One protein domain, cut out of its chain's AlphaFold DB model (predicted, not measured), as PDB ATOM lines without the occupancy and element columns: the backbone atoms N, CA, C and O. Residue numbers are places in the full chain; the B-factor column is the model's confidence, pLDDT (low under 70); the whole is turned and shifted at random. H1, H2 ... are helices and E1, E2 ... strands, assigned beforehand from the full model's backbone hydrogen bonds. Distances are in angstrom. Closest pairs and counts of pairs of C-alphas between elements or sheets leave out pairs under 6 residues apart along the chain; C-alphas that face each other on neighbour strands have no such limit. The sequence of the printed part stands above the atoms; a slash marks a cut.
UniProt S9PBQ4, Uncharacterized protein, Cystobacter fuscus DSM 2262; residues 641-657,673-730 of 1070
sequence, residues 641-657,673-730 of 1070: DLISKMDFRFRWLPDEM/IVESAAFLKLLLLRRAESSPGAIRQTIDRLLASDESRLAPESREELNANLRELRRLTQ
ATOM      1  N   ASP A 641     120.106  87.312  61.695       85.38
ATOM      2  CA  ASP A 641     119.396  88.462  61.130       85.38
ATOM      3  C   ASP A 641     119.766  89.755  61.866       85.38
ATOM      4  O   ASP A 641     120.185  90.726  61.231       85.38
ATOM      5  N   LEU A 642     119.745  89.744  63.203       87.56
ATOM      6  CA  LEU A 642     120.159  90.894  64.005       87.56
ATOM      7  C   LEU A 642     121.624  91.270  63.743       87.56
ATOM      8  O   LEU A 642     121.907  92.424  63.430       87.56
ATOM      9  N   ILE A 643     122.555  90.307  63.784       87.62
ATOM     10  CA  ILE A 643     123.975  90.565  63.480       87.62
ATOM     11  C   ILE A 643     124.138  91.110  62.053       87.62
ATOM     12  O   ILE A 643     124.971  91.987  61.830       87.62
ATOM     13  N   SER A 644     123.348  90.633  61.086       84.44
ATOM     14  CA  SER A 644     123.401  91.109  59.699       84.44
ATOM     15  C   SER A 644     123.005  92.584  59.569       84.44
ATOM     16  O   SER A 644     123.591  93.290  58.747       84.44
ATOM     17  N   LYS A 645     122.101  93.064  60.431       86.00
ATOM     18  CA  LYS A 645     121.597  94.445  60.471       86.00
ATOM     19  C   LYS A 645     122.428  95.383  61.347       86.00
ATOM     20  O   LYS A 645     122.351  96.589  61.155       86.00
ATOM     21  N   MET A 646     123.240  94.853  62.266       85.62
ATOM     22  CA  MET A 646     124.115  95.674  63.112       85.62
ATOM     23  C   MET A 646     125.107  96.490  62.280       85.62
ATOM     24  O   MET A 646     125.753  95.967  61.359       85.62
ATOM     25  N   ASP A 647     125.264  97.751  62.668       77.62
ATOM     26  CA  ASP A 647     126.264  98.657  62.131       77.62
ATOM     27  C   ASP A 647     127.515  98.672  63.022       77.62
ATOM     28  O   ASP A 647     127.441  98.777  64.247       77.62
ATOM     29  N   PHE A 648     128.680  98.511  62.402       75.75
ATOM     30  CA  PHE A 648     129.977  98.375  63.073       75.75
ATOM     31  C   PHE A 648     130.968  99.399  62.508       75.75
ATOM     32  O   PHE A 648     132.104  99.066  62.157       75.75
ATOM     33  N   ARG A 649     130.520 100.648  62.382       75.56
ATOM     34  CA  ARG A 649     131.370 101.789  62.043       75.56
ATOM     35  C   ARG A 649     132.065 102.308  63.299       75.56
ATOM     36  O   ARG A 649     131.426 102.553  64.322       75.56
ATOM     37  N   PHE A 650     133.386 102.438  63.221       74.25
ATOM     38  CA  PHE A 650     134.223 102.944  64.307       74.25
ATOM     39  C   PHE A 650     134.976 104.184  63.840       74.25
ATOM     40  O   PHE A 650     135.416 104.258  62.692       74.25
ATOM     41  N   ARG A 651     135.141 105.143  64.745       70.56
ATOM     42  CA  ARG A 651     135.923 106.359  64.555       70.56
ATOM     43  C   ARG A 651     137.182 106.292  65.407       70.56
ATOM     44  O   ARG A 651     137.161 105.747  66.512       70.56
ATOM     45  N   TRP A 652     138.273 106.830  64.880       65.94
ATOM     46  CA  TRP A 652     139.488 107.034  65.662       65.94
ATOM     47  C   TRP A 652     139.275 108.122  66.709       65.94
ATOM     48  O   TRP A 652     138.564 109.097  66.458       65.94
ATOM     49  N   LEU A 653     139.914 107.965  67.866       68.75
ATOM     50  CA  LEU A 653     139.993 109.046  68.841       68.75
ATOM     51  C   LEU A 653     141.038 110.089  68.396       68.75
ATOM     52  O   LEU A 653     142.067 109.697  67.836       68.75
ATOM     53  N   PRO A 654     140.797 111.397  68.629       61.38
ATOM     54  CA  PRO A 654     141.688 112.472  68.182       61.38
ATOM     55  C   PRO A 654     143.148 112.310  68.640       61.38
ATOM     56  O   PRO A 654     144.052 112.445  67.820       61.38
ATOM     57  N   ASP A 655     143.364 111.931  69.903       63.41
ATOM     58  CA  ASP A 655     144.698 111.847  70.517       63.41
ATOM     59  C   ASP A 655     145.546 110.694  69.935       63.41
ATOM     60  O   ASP A 655     146.737 110.855  69.671       63.41
ATOM     61  N   GLU A 656     144.934 109.541  69.633       57.72
ATOM     62  CA  GLU A 656     145.641 108.414  68.998       57.72
ATOM     63  C   GLU A 656     145.956 108.686  67.517       57.72
ATOM     64  O   GLU A 656     146.985 108.238  67.012       57.72
ATOM     65  N   MET A 657     145.108 109.441  66.806       54.78
ATOM     66  CA  MET A 657     145.402 109.887  65.435       54.78
ATOM     67  C   MET A 657     146.643 110.783  65.382       54.78
ATOM     68  O   MET A 657     147.396 110.730  64.409       54.78
ATOM     69  N   ILE A 673     136.880 107.203  59.345       51.12
ATOM     70  CA  ILE A 673     136.094 106.040  59.773       51.12
ATOM     71  C   ILE A 673     136.848 104.761  59.402       51.12
ATOM     72  O   ILE A 673     137.201 104.551  58.241       51.12
ATOM     73  N   VAL A 674     137.057 103.873  60.376       56.25
ATOM     74  CA  VAL A 674     137.558 102.517  60.122       56.25
ATOM     75  C   VAL A 674     136.370 101.609  59.858       56.25
ATOM     76  O   VAL A 674     135.622 101.255  60.776       56.25
ATOM     77  N   GLU A 675     136.229 101.153  58.616       51.00
ATOM     78  CA  GLU A 675     135.356 100.026  58.285       51.00
ATOM     79  C   GLU A 675     135.948  98.715  58.842       51.00
ATOM     80  O   GLU A 675     136.459  97.862  58.123       51.00
ATOM     81  N   SER A 676     135.875  98.523  60.162       54.41
ATOM     82  CA  SER A 676     136.127  97.218  60.799       54.41
ATOM     83  C   SER A 676     134.888  96.304  60.770       54.41
ATOM     84  O   SER A 676     134.912  95.173  61.274       54.41
ATOM     85  N   ALA A 677     133.807  96.772  60.128       57.34
ATOM     86  CA  ALA A 677     132.467  96.213  60.218       57.34
ATOM     87  C   ALA A 677     132.353  94.764  59.744       57.34
ATOM     88  O   ALA A 677     131.691  93.946  60.383       57.34
ATOM     89  N   ALA A 678     133.043  94.421  58.655       64.25
ATOM     90  CA  ALA A 678     133.001  93.073  58.108       64.25
ATOM     91  C   ALA A 678     133.627  92.048  59.067       64.25
ATOM     92  O   ALA A 678     133.067  90.973  59.264       64.25
ATOM     93  N   PHE A 679     134.753  92.369  59.716       69.56
ATOM     94  CA  PHE A 679     135.454  91.417  60.582       69.56
ATOM     95  C   PHE A 679     134.688  91.122  61.875       69.56
ATOM     96  O   PHE A 679     134.532  89.954  62.235       69.56
ATOM     97  N   LEU A 680     134.186  92.152  62.565       77.00
ATOM     98  CA  LEU A 680     133.418  91.975  63.803       77.00
ATOM     99  C   LEU A 680     132.083  91.270  63.547       77.00
ATOM    100  O   LEU A 680     131.730  90.353  64.291       77.00
ATOM    101  N   LYS A 681     131.392  91.620  62.454       81.81
ATOM    102  CA  LYS A 681     130.167  90.938  62.022       81.81
ATOM    103  C   LYS A 681     130.437  89.457  61.733       81.81
ATOM    104  O   LYS A 681     129.756  88.592  62.281       81.81
ATOM    105  N   LEU A 682     131.494  89.144  60.977       79.81
ATOM    106  CA  LEU A 682     131.937  87.765  60.732       79.81
ATOM    107  C   LEU A 682     132.293  87.027  62.033       79.81
ATOM    108  O   LEU A 682     131.917  85.868  62.203       79.81
ATOM    109  N   LEU A 683     132.999  87.676  62.964       82.94
ATOM    110  CA  LEU A 683     133.366  87.088  64.253       82.94
ATOM    111  C   LEU A 683     132.125  86.739  65.085       82.94
ATOM    112  O   LEU A 683     132.052  85.633  65.619       82.94
ATOM    113  N   LEU A 684     131.153  87.650  65.177       86.38
ATOM    114  CA  LEU A 684     129.906  87.425  65.908       86.38
ATOM    115  C   LEU A 684     129.081  86.302  65.279       86.38
ATOM    116  O   LEU A 684     128.686  85.398  66.010       86.38
ATOM    117  N   LEU A 685     128.910  86.281  63.951       86.00
ATOM    118  CA  LEU A 685     128.226  85.185  63.244       86.00
ATOM    119  C   LEU A 685     128.880  83.826  63.542       86.00
ATOM    120  O   LEU A 685     128.202  82.857  63.879       86.00
ATOM    121  N   ARG A 686     130.216  83.755  63.482       86.88
ATOM    122  CA  ARG A 686     130.982  82.519  63.730       86.88
ATOM    123  C   ARG A 686     130.956  82.075  65.191       86.88
ATOM    124  O   ARG A 686     131.044  80.882  65.468       86.88
ATOM    125  N   ARG A 687     130.873  83.007  66.140       88.69
ATOM    126  CA  ARG A 687     130.772  82.673  67.568       88.69
ATOM    127  C   ARG A 687     129.349  82.309  67.973       88.69
ATOM    128  O   ARG A 687     129.200  81.394  68.775       88.69
ATOM    129  N   ALA A 688     128.348  82.957  67.375       87.56
ATOM    130  CA  ALA A 688     126.933  82.614  67.502       87.56
ATOM    131  C   ALA A 688     126.656  81.185  67.022       87.56
ATOM    132  O   ALA A 688     126.010  80.416  67.723       87.56
ATOM    133  N   GLU A 689     127.205  80.815  65.861       87.00
ATOM    134  CA  GLU A 689     127.079  79.463  65.305       87.00
ATOM    135  C   GLU A 689     127.839  78.403  66.110       87.00
ATOM    136  O   GLU A 689     127.424  77.247  66.163       87.00
ATOM    137  N   SER A 690     128.947  78.781  66.756       88.62
ATOM    138  CA  SER A 690     129.731  77.842  67.553       88.62
ATOM    139  C   SER A 690     129.015  77.446  68.841       88.62
ATOM    140  O   SER A 690     128.739  76.268  69.049       88.62
ATOM    141  N   SER A 691     128.720  78.403  69.726       89.12
ATOM    142  CA  SER A 691     127.959  78.123  70.946       89.12
ATOM    143  C   SER A 691     127.398  79.395  71.592       89.12
ATOM    144  O   SER A 691     128.020  80.461  71.502       89.12
ATOM    145  N   PRO A 692     126.300  79.284  72.369       87.12
ATOM    146  CA  PRO A 692     125.826  80.380  73.213       87.12
ATOM    147  C   PRO A 692     126.910  80.896  74.175       87.12
ATOM    148  O   PRO A 692     126.992  82.090  74.450       87.12
ATOM    149  N   GLY A 693     127.788  80.014  74.670       83.12
ATOM    150  CA  GLY A 693     128.920  80.403  75.515       83.12
ATOM    151  C   GLY A 693     129.913  81.324  74.797       83.12
ATOM    152  O   GLY A 693     130.295  82.364  75.338       83.12
ATOM    153  N   ALA A 694     130.291  80.984  73.562       86.56
ATOM    154  CA  ALA A 694     131.278  81.743  72.805       86.56
ATOM    155  C   ALA A 694     130.799  83.153  72.446       86.56
ATOM    156  O   ALA A 694     131.569  84.104  72.616       86.56
ATOM    157  N   ILE A 695     129.563  83.306  71.961       88.31
ATOM    158  CA  ILE A 695     129.029  84.627  71.599       88.31
ATOM    159  C   ILE A 695     128.846  85.519  72.830       88.31
ATOM    160  O   ILE A 695     129.268  86.674  72.794       88.31
ATOM    161  N   ARG A 696     128.332  84.984  73.948       87.19
ATOM    162  CA  ARG A 696     128.136  85.755  75.187       87.19
ATOM    163  C   ARG A 696     129.434  86.345  75.708       87.19
ATOM    164  O   ARG A 696     129.460  87.513  76.064       87.19
ATOM    165  N   GLN A 697     130.529  85.592  75.674       86.31
ATOM    166  CA  GLN A 697     131.809  86.135  76.122       86.31
ATOM    167  C   GLN A 697     132.344  87.240  75.204       86.31
ATOM    168  O   GLN A 697     133.009  88.159  75.678       86.31
ATOM    169  N   THR A 698     132.072  87.180  73.898       87.69
ATOM    170  CA  THR A 698     132.409  88.288  72.992       87.69
ATOM    171  C   THR A 698     131.530  89.501  73.249       87.69
ATOM    172  O   THR A 698     132.058  90.604  73.302       87.69
ATOM    173  N   ILE A 699     130.230  89.300  73.474       88.75
ATOM    174  CA  ILE A 699     129.300  90.363  73.866       88.75
ATOM    175  C   ILE A 699     129.772  91.033  75.160       88.75
ATOM    176  O   ILE A 699     129.918  92.247  75.189       88.75
ATOM    177  N   ASP A 700     130.084  90.253  76.196       88.12
ATOM    178  CA  ASP A 700     130.537  90.772  77.487       88.12
ATOM    179  C   ASP A 700     131.847  91.566  77.346       88.12
ATOM    180  O   ASP A 700     131.974  92.636  77.934       88.12
ATOM    181  N   ARG A 701     132.797  91.111  76.511       85.31
ATOM    182  CA  ARG A 701     134.030  91.869  76.214       85.31
ATOM    183  C   ARG A 701     133.763  93.173  75.462       85.31
ATOM    184  O   ARG A 701     134.431  94.155  75.747       85.31
ATOM    185  N   LEU A 702     132.827  93.189  74.513       83.94
ATOM    186  CA  LEU A 702     132.467  94.399  73.759       83.94
ATOM    187  C   LEU A 702     131.667  95.398  74.611       83.94
ATOM    188  O   LEU A 702     131.793  96.608  74.431       83.94
ATOM    189  N   LEU A 703     130.864  94.906  75.557       86.00
ATOM    190  CA  LEU A 703     130.168  95.736  76.544       86.00
ATOM    191  C   LEU A 703     131.138  96.311  77.587       86.00
ATOM    192  O   LEU A 703     130.943  97.438  78.026       86.00
ATOM    193  N   ALA A 704     132.172  95.552  77.964       82.31
ATOM    194  CA  ALA A 704     133.178  95.943  78.954       82.31
ATOM    195  C   ALA A 704     134.412  96.652  78.363       82.31
ATOM    196  O   ALA A 704     135.321  96.994  79.112       82.31
ATOM    197  N   SER A 705     134.500  96.820  77.040       74.38
ATOM    198  CA  SER A 705     135.650  97.470  76.410       74.38
ATOM    199  C   SER A 705     135.676  98.963  76.736       74.38
ATOM    200  O   SER A 705     134.738  99.673  76.364       74.38
ATOM    201  N   ASP A 706     136.766  99.430  77.342       64.06
ATOM    202  CA  ASP A 706     137.072 100.857  77.431       64.06
ATOM    203  C   ASP A 706     137.615 101.342  76.079       64.06
ATOM    204  O   ASP A 706     138.473 100.704  75.461       64.06
ATOM    205  N   GLU A 707     137.054 102.443  75.582       64.81
ATOM    206  CA  GLU A 707     137.321 103.022  74.263       64.81
ATOM    207  C   GLU A 707     138.701 103.689  74.245       64.81
ATOM    208  O   GLU A 707     138.813 104.903  74.284       64.81
ATOM    209  N   SER A 708     139.779 102.905  74.236       54.62
ATOM    210  CA  SER A 708     141.133 103.463  74.330       54.62
ATOM    211  C   SER A 708     141.748 103.849  72.979       54.62
ATOM    212  O   SER A 708     142.790 104.487  72.972       54.62
ATOM    213  N   ARG A 709     141.159 103.428  71.845       59.81
ATOM    214  CA  ARG A 709     141.715 103.637  70.480       59.81
ATOM    215  C   ARG A 709     140.676 103.967  69.408       59.81
ATOM    216  O   ARG A 709     140.863 104.855  68.583       59.81
ATOM    217  N   LEU A 710     139.583 103.204  69.405       66.56
ATOM    218  CA  LEU A 710     138.493 103.280  68.434       66.56
ATOM    219  C   LEU A 710     137.166 103.329  69.192       66.56
ATOM    220  O   LEU A 710     136.901 102.440  70.003       66.56
ATOM    221  N   ALA A 711     136.335 104.322  68.895       72.00
ATOM    222  CA  ALA A 711     134.995 104.461  69.454       72.00
ATOM    223  C   ALA A 711     133.945 104.074  68.397       72.00
ATOM    224  O   ALA A 711     134.089 104.451  67.230       72.00
ATOM    225  N   PRO A 712     132.896 103.308  68.738       77.94
ATOM    226  CA  PRO A 712     131.806 103.041  67.805       77.94
ATOM    227  C   PRO A 712     131.059 104.338  67.471       77.94
ATOM    228  O   PRO A 712     130.933 105.227  68.308       77.94
ATOM    229  N   GLU A 713     130.522 104.444  66.257       77.69
ATOM    230  CA  GLU A 713     129.800 105.642  65.812       77.69
ATOM    231  C   GLU A 713     128.585 105.965  66.692       77.69
ATOM    232  O   GLU A 713     128.334 107.143  66.949       77.69
ATOM    233  N   SER A 714     127.903 104.926  67.190       83.38
ATOM    234  CA  SER A 714     126.840 104.989  68.196       83.38
ATOM    235  C   SER A 714     127.044 103.898  69.255       83.38
ATOM    236  O   SER A 714     126.715 102.723  69.056       83.38
ATOM    237  N   ARG A 715     127.609 104.273  70.412       83.69
ATOM    238  CA  ARG A 715     127.818 103.353  71.546       83.69
ATOM    239  C   ARG A 715     126.497 102.857  72.131       83.69
ATOM    240  O   ARG A 715     126.411 101.701  72.542       83.69
ATOM    241  N   GLU A 716     125.475 103.708  72.153       83.75
ATOM    242  CA  GLU A 716     124.143 103.362  72.652       83.75
ATOM    243  C   GLU A 716     123.485 102.279  71.798       83.75
ATOM    244  O   GLU A 716     123.050 101.262  72.341       83.75
ATOM    245  N   GLU A 717     123.487 102.444  70.474       84.81
ATOM    246  CA  GLU A 717     122.904 101.483  69.536       84.81
ATOM    247  C   GLU A 717     123.674 100.159  69.529       84.81
ATOM    248  O   GLU A 717     123.072  99.085  69.623       84.81
ATOM    249  N   LEU A 718     125.013 100.212  69.508       86.00
ATOM    250  CA  LEU A 718     125.843  99.014  69.619       86.00
ATOM    251  C   LEU A 718     125.544  98.261  70.924       86.00
ATOM    252  O   LEU A 718     125.329  97.049  70.900       86.00
ATOM    253  N   ASN A 719     125.479  98.961  72.060       88.50
ATOM    254  CA  ASN A 719     125.181  98.345  73.352       88.50
ATOM    255  C   ASN A 719     123.747  97.806  73.426       88.50
ATOM    256  O   ASN A 719     123.535  96.756  74.032       88.50
ATOM    257  N   ALA A 720     122.765  98.483  72.822       88.50
ATOM    258  CA  ALA A 720     121.390  97.998  72.727       88.50
ATOM    259  C   ALA A 720     121.328  96.683  71.936       88.50
ATOM    260  O   ALA A 720     120.831  95.680  72.453       88.50
ATOM    261  N   ASN A 721     121.943  96.648  70.752       89.31
ATOM    262  CA  ASN A 721     122.019  95.451  69.917       89.31
ATOM    263  C   ASN A 721     122.786  94.310  70.611       89.31
ATOM    264  O   ASN A 721     122.357  93.158  70.576       89.31
ATOM    265  N   LEU A 722     123.891  94.606  71.306       89.62
ATOM    266  CA  LEU A 722     124.655  93.617  72.079       89.62
ATOM    267  C   LEU A 722     123.859  93.053  73.266       89.62
ATOM    268  O   LEU A 722     123.929  91.852  73.533       89.62
ATOM    269  N   ARG A 723     123.085  93.883  73.977       90.19
ATOM    270  CA  ARG A 723     122.194  93.425  75.057       90.19
ATOM    271  C   ARG A 723     121.062  92.558  74.518       90.19
ATOM    272  O   ARG A 723     120.746  91.545  75.142       90.19
ATOM    273  N   GLU A 724     120.509  92.901  73.359       88.69
ATOM    274  CA  GLU A 724     119.488  92.082  72.707       88.69
ATOM    275  C   GLU A 724     120.057  90.737  72.238       88.69
ATOM    276  O   GLU A 724     119.490  89.687  72.541       88.69
ATOM    277  N   LEU A 725     121.250  90.723  71.633       88.00
ATOM    278  CA  LEU A 725     121.965  89.478  71.337       88.00
ATOM    279  C   LEU A 725     122.214  88.647  72.599       88.00
ATOM    280  O   LEU A 725     122.077  87.422  72.574       88.00
ATOM    281  N   ARG A 726     122.550  89.290  73.725       88.06
ATOM    282  CA  ARG A 726     122.721  88.606  75.012       88.06
ATOM    283  C   ARG A 726     121.418  87.946  75.451       88.06
ATOM    284  O   ARG A 726     121.458  86.792  75.864       88.06
ATOM    285  N   ARG A 727     120.281  88.639  75.331       86.81
ATOM    286  CA  ARG A 727     118.943  88.121  75.661       86.81
ATOM    287  C   ARG A 727     118.571  86.920  74.790       86.81
ATOM    288  O   ARG A 727     118.197  85.880  75.322       86.81
ATOM    289  N   LEU A 728     118.747  87.027  73.473       84.31
ATOM    290  CA  LEU A 728     118.463  85.943  72.521       84.31
ATOM    291  C   LEU A 728     119.351  84.708  72.741       84.31
ATOM    292  O   LEU A 728     118.955  83.592  72.420       84.31
ATOM    293  N   THR A 729     120.536  84.887  73.332       81.94
ATOM    294  CA  THR A 729     121.509  83.813  73.585       81.94
ATOM    295  C   THR A 729     121.562  83.361  75.050       81.94
ATOM    296  O   THR A 729     122.466  82.613  75.426       81.94
ATOM    297  N   GLN A 730     120.618  83.780  75.904       75.06
ATOM    298  CA  GLN A 730     120.591  83.423  77.334       75.06
ATOM    299  C   GLN A 730     120.222  81.955  77.593       75.06
ATOM    300  O   GLN A 730     120.823  81.325  78.463       75.06
TER     301      GLN A 730
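What this domain is: This is residues 641 to 657 and 673 to 730 of the 1070 residues of an uncharacterized protein of Cystobacter fuscus DSM 2262 (UniProt S9PBQ4). Three long helices, H3, H4 and H5, lie side by side, each running opposite to the one before, with short H1 at the open side between H3 and H5. Near one end of these helices E1 and E2 make a tiny antiparallel sheet, and H2 lies at the far end beyond it. The printed part has 75 residues, mostly helix, with five named helices and two named strands in the order H1 E1 H2 H3 H4 E2 H5. It is compact, with a radius of gyration of the C-alphas of 12.4 A, yet elongated, spanning 37 by 21 by 18 A.

Where its parts are: Find C-alpha 641 at (119.396, 88.462, 61.130), where H1, residues 641 to 645, begins. E1 is residues 650 to 652 and H2 654 to 657. After the cut, H3 runs from 677 to 690, 20.0 A, and H4 from 692 to 703, 16.3 A. E2 is residues 710 to 712; H5, residues 715 to 728, runs 19.8 A to C-alpha 728 at (118.463, 85.943, 72.521).

How they stand to each other: Start at H1, which touches H3 at residues 681 to 685 alone; their closest C-alphas, of Ile 643 and Lys 681, are 6.4 A apart. H1 and H5 are close but not clearly touching, with C-alphas 642 and 725 closest at 7.7 A. E1 and E2 are antiparallel neighbours, with N 651 and O 711 within hydrogen-bond range at 2.8 A. H3 and H4 form a helical hairpin and touch, closest at C-alphas 687 and 695, 4.8 A; their shallow tilt of 33 degrees is only just short of steep. H4 and H5 touch at C-alphas 699 and 722, their closest, 5.9 A, with a shallow tilt of 19 degrees, opposite ways. H3 and H5 are apart. In H1, H3, H4 and H5 every O i to N i+4 pair is within hydrogen-bond range; H2 is too short for one.

The domain as a whole: The two farthest C-alphas, of Met 657 and Gln 730, are 38.2 A apart. Residues 658 to 672 are not printed, and C-alphas 657 and 673 stand 11.6 A apart across the cut. Of the links printed whole, none is long. Look for pLDDT under 70 at residues 652 to 657, 673 to 679 and 706 to 710.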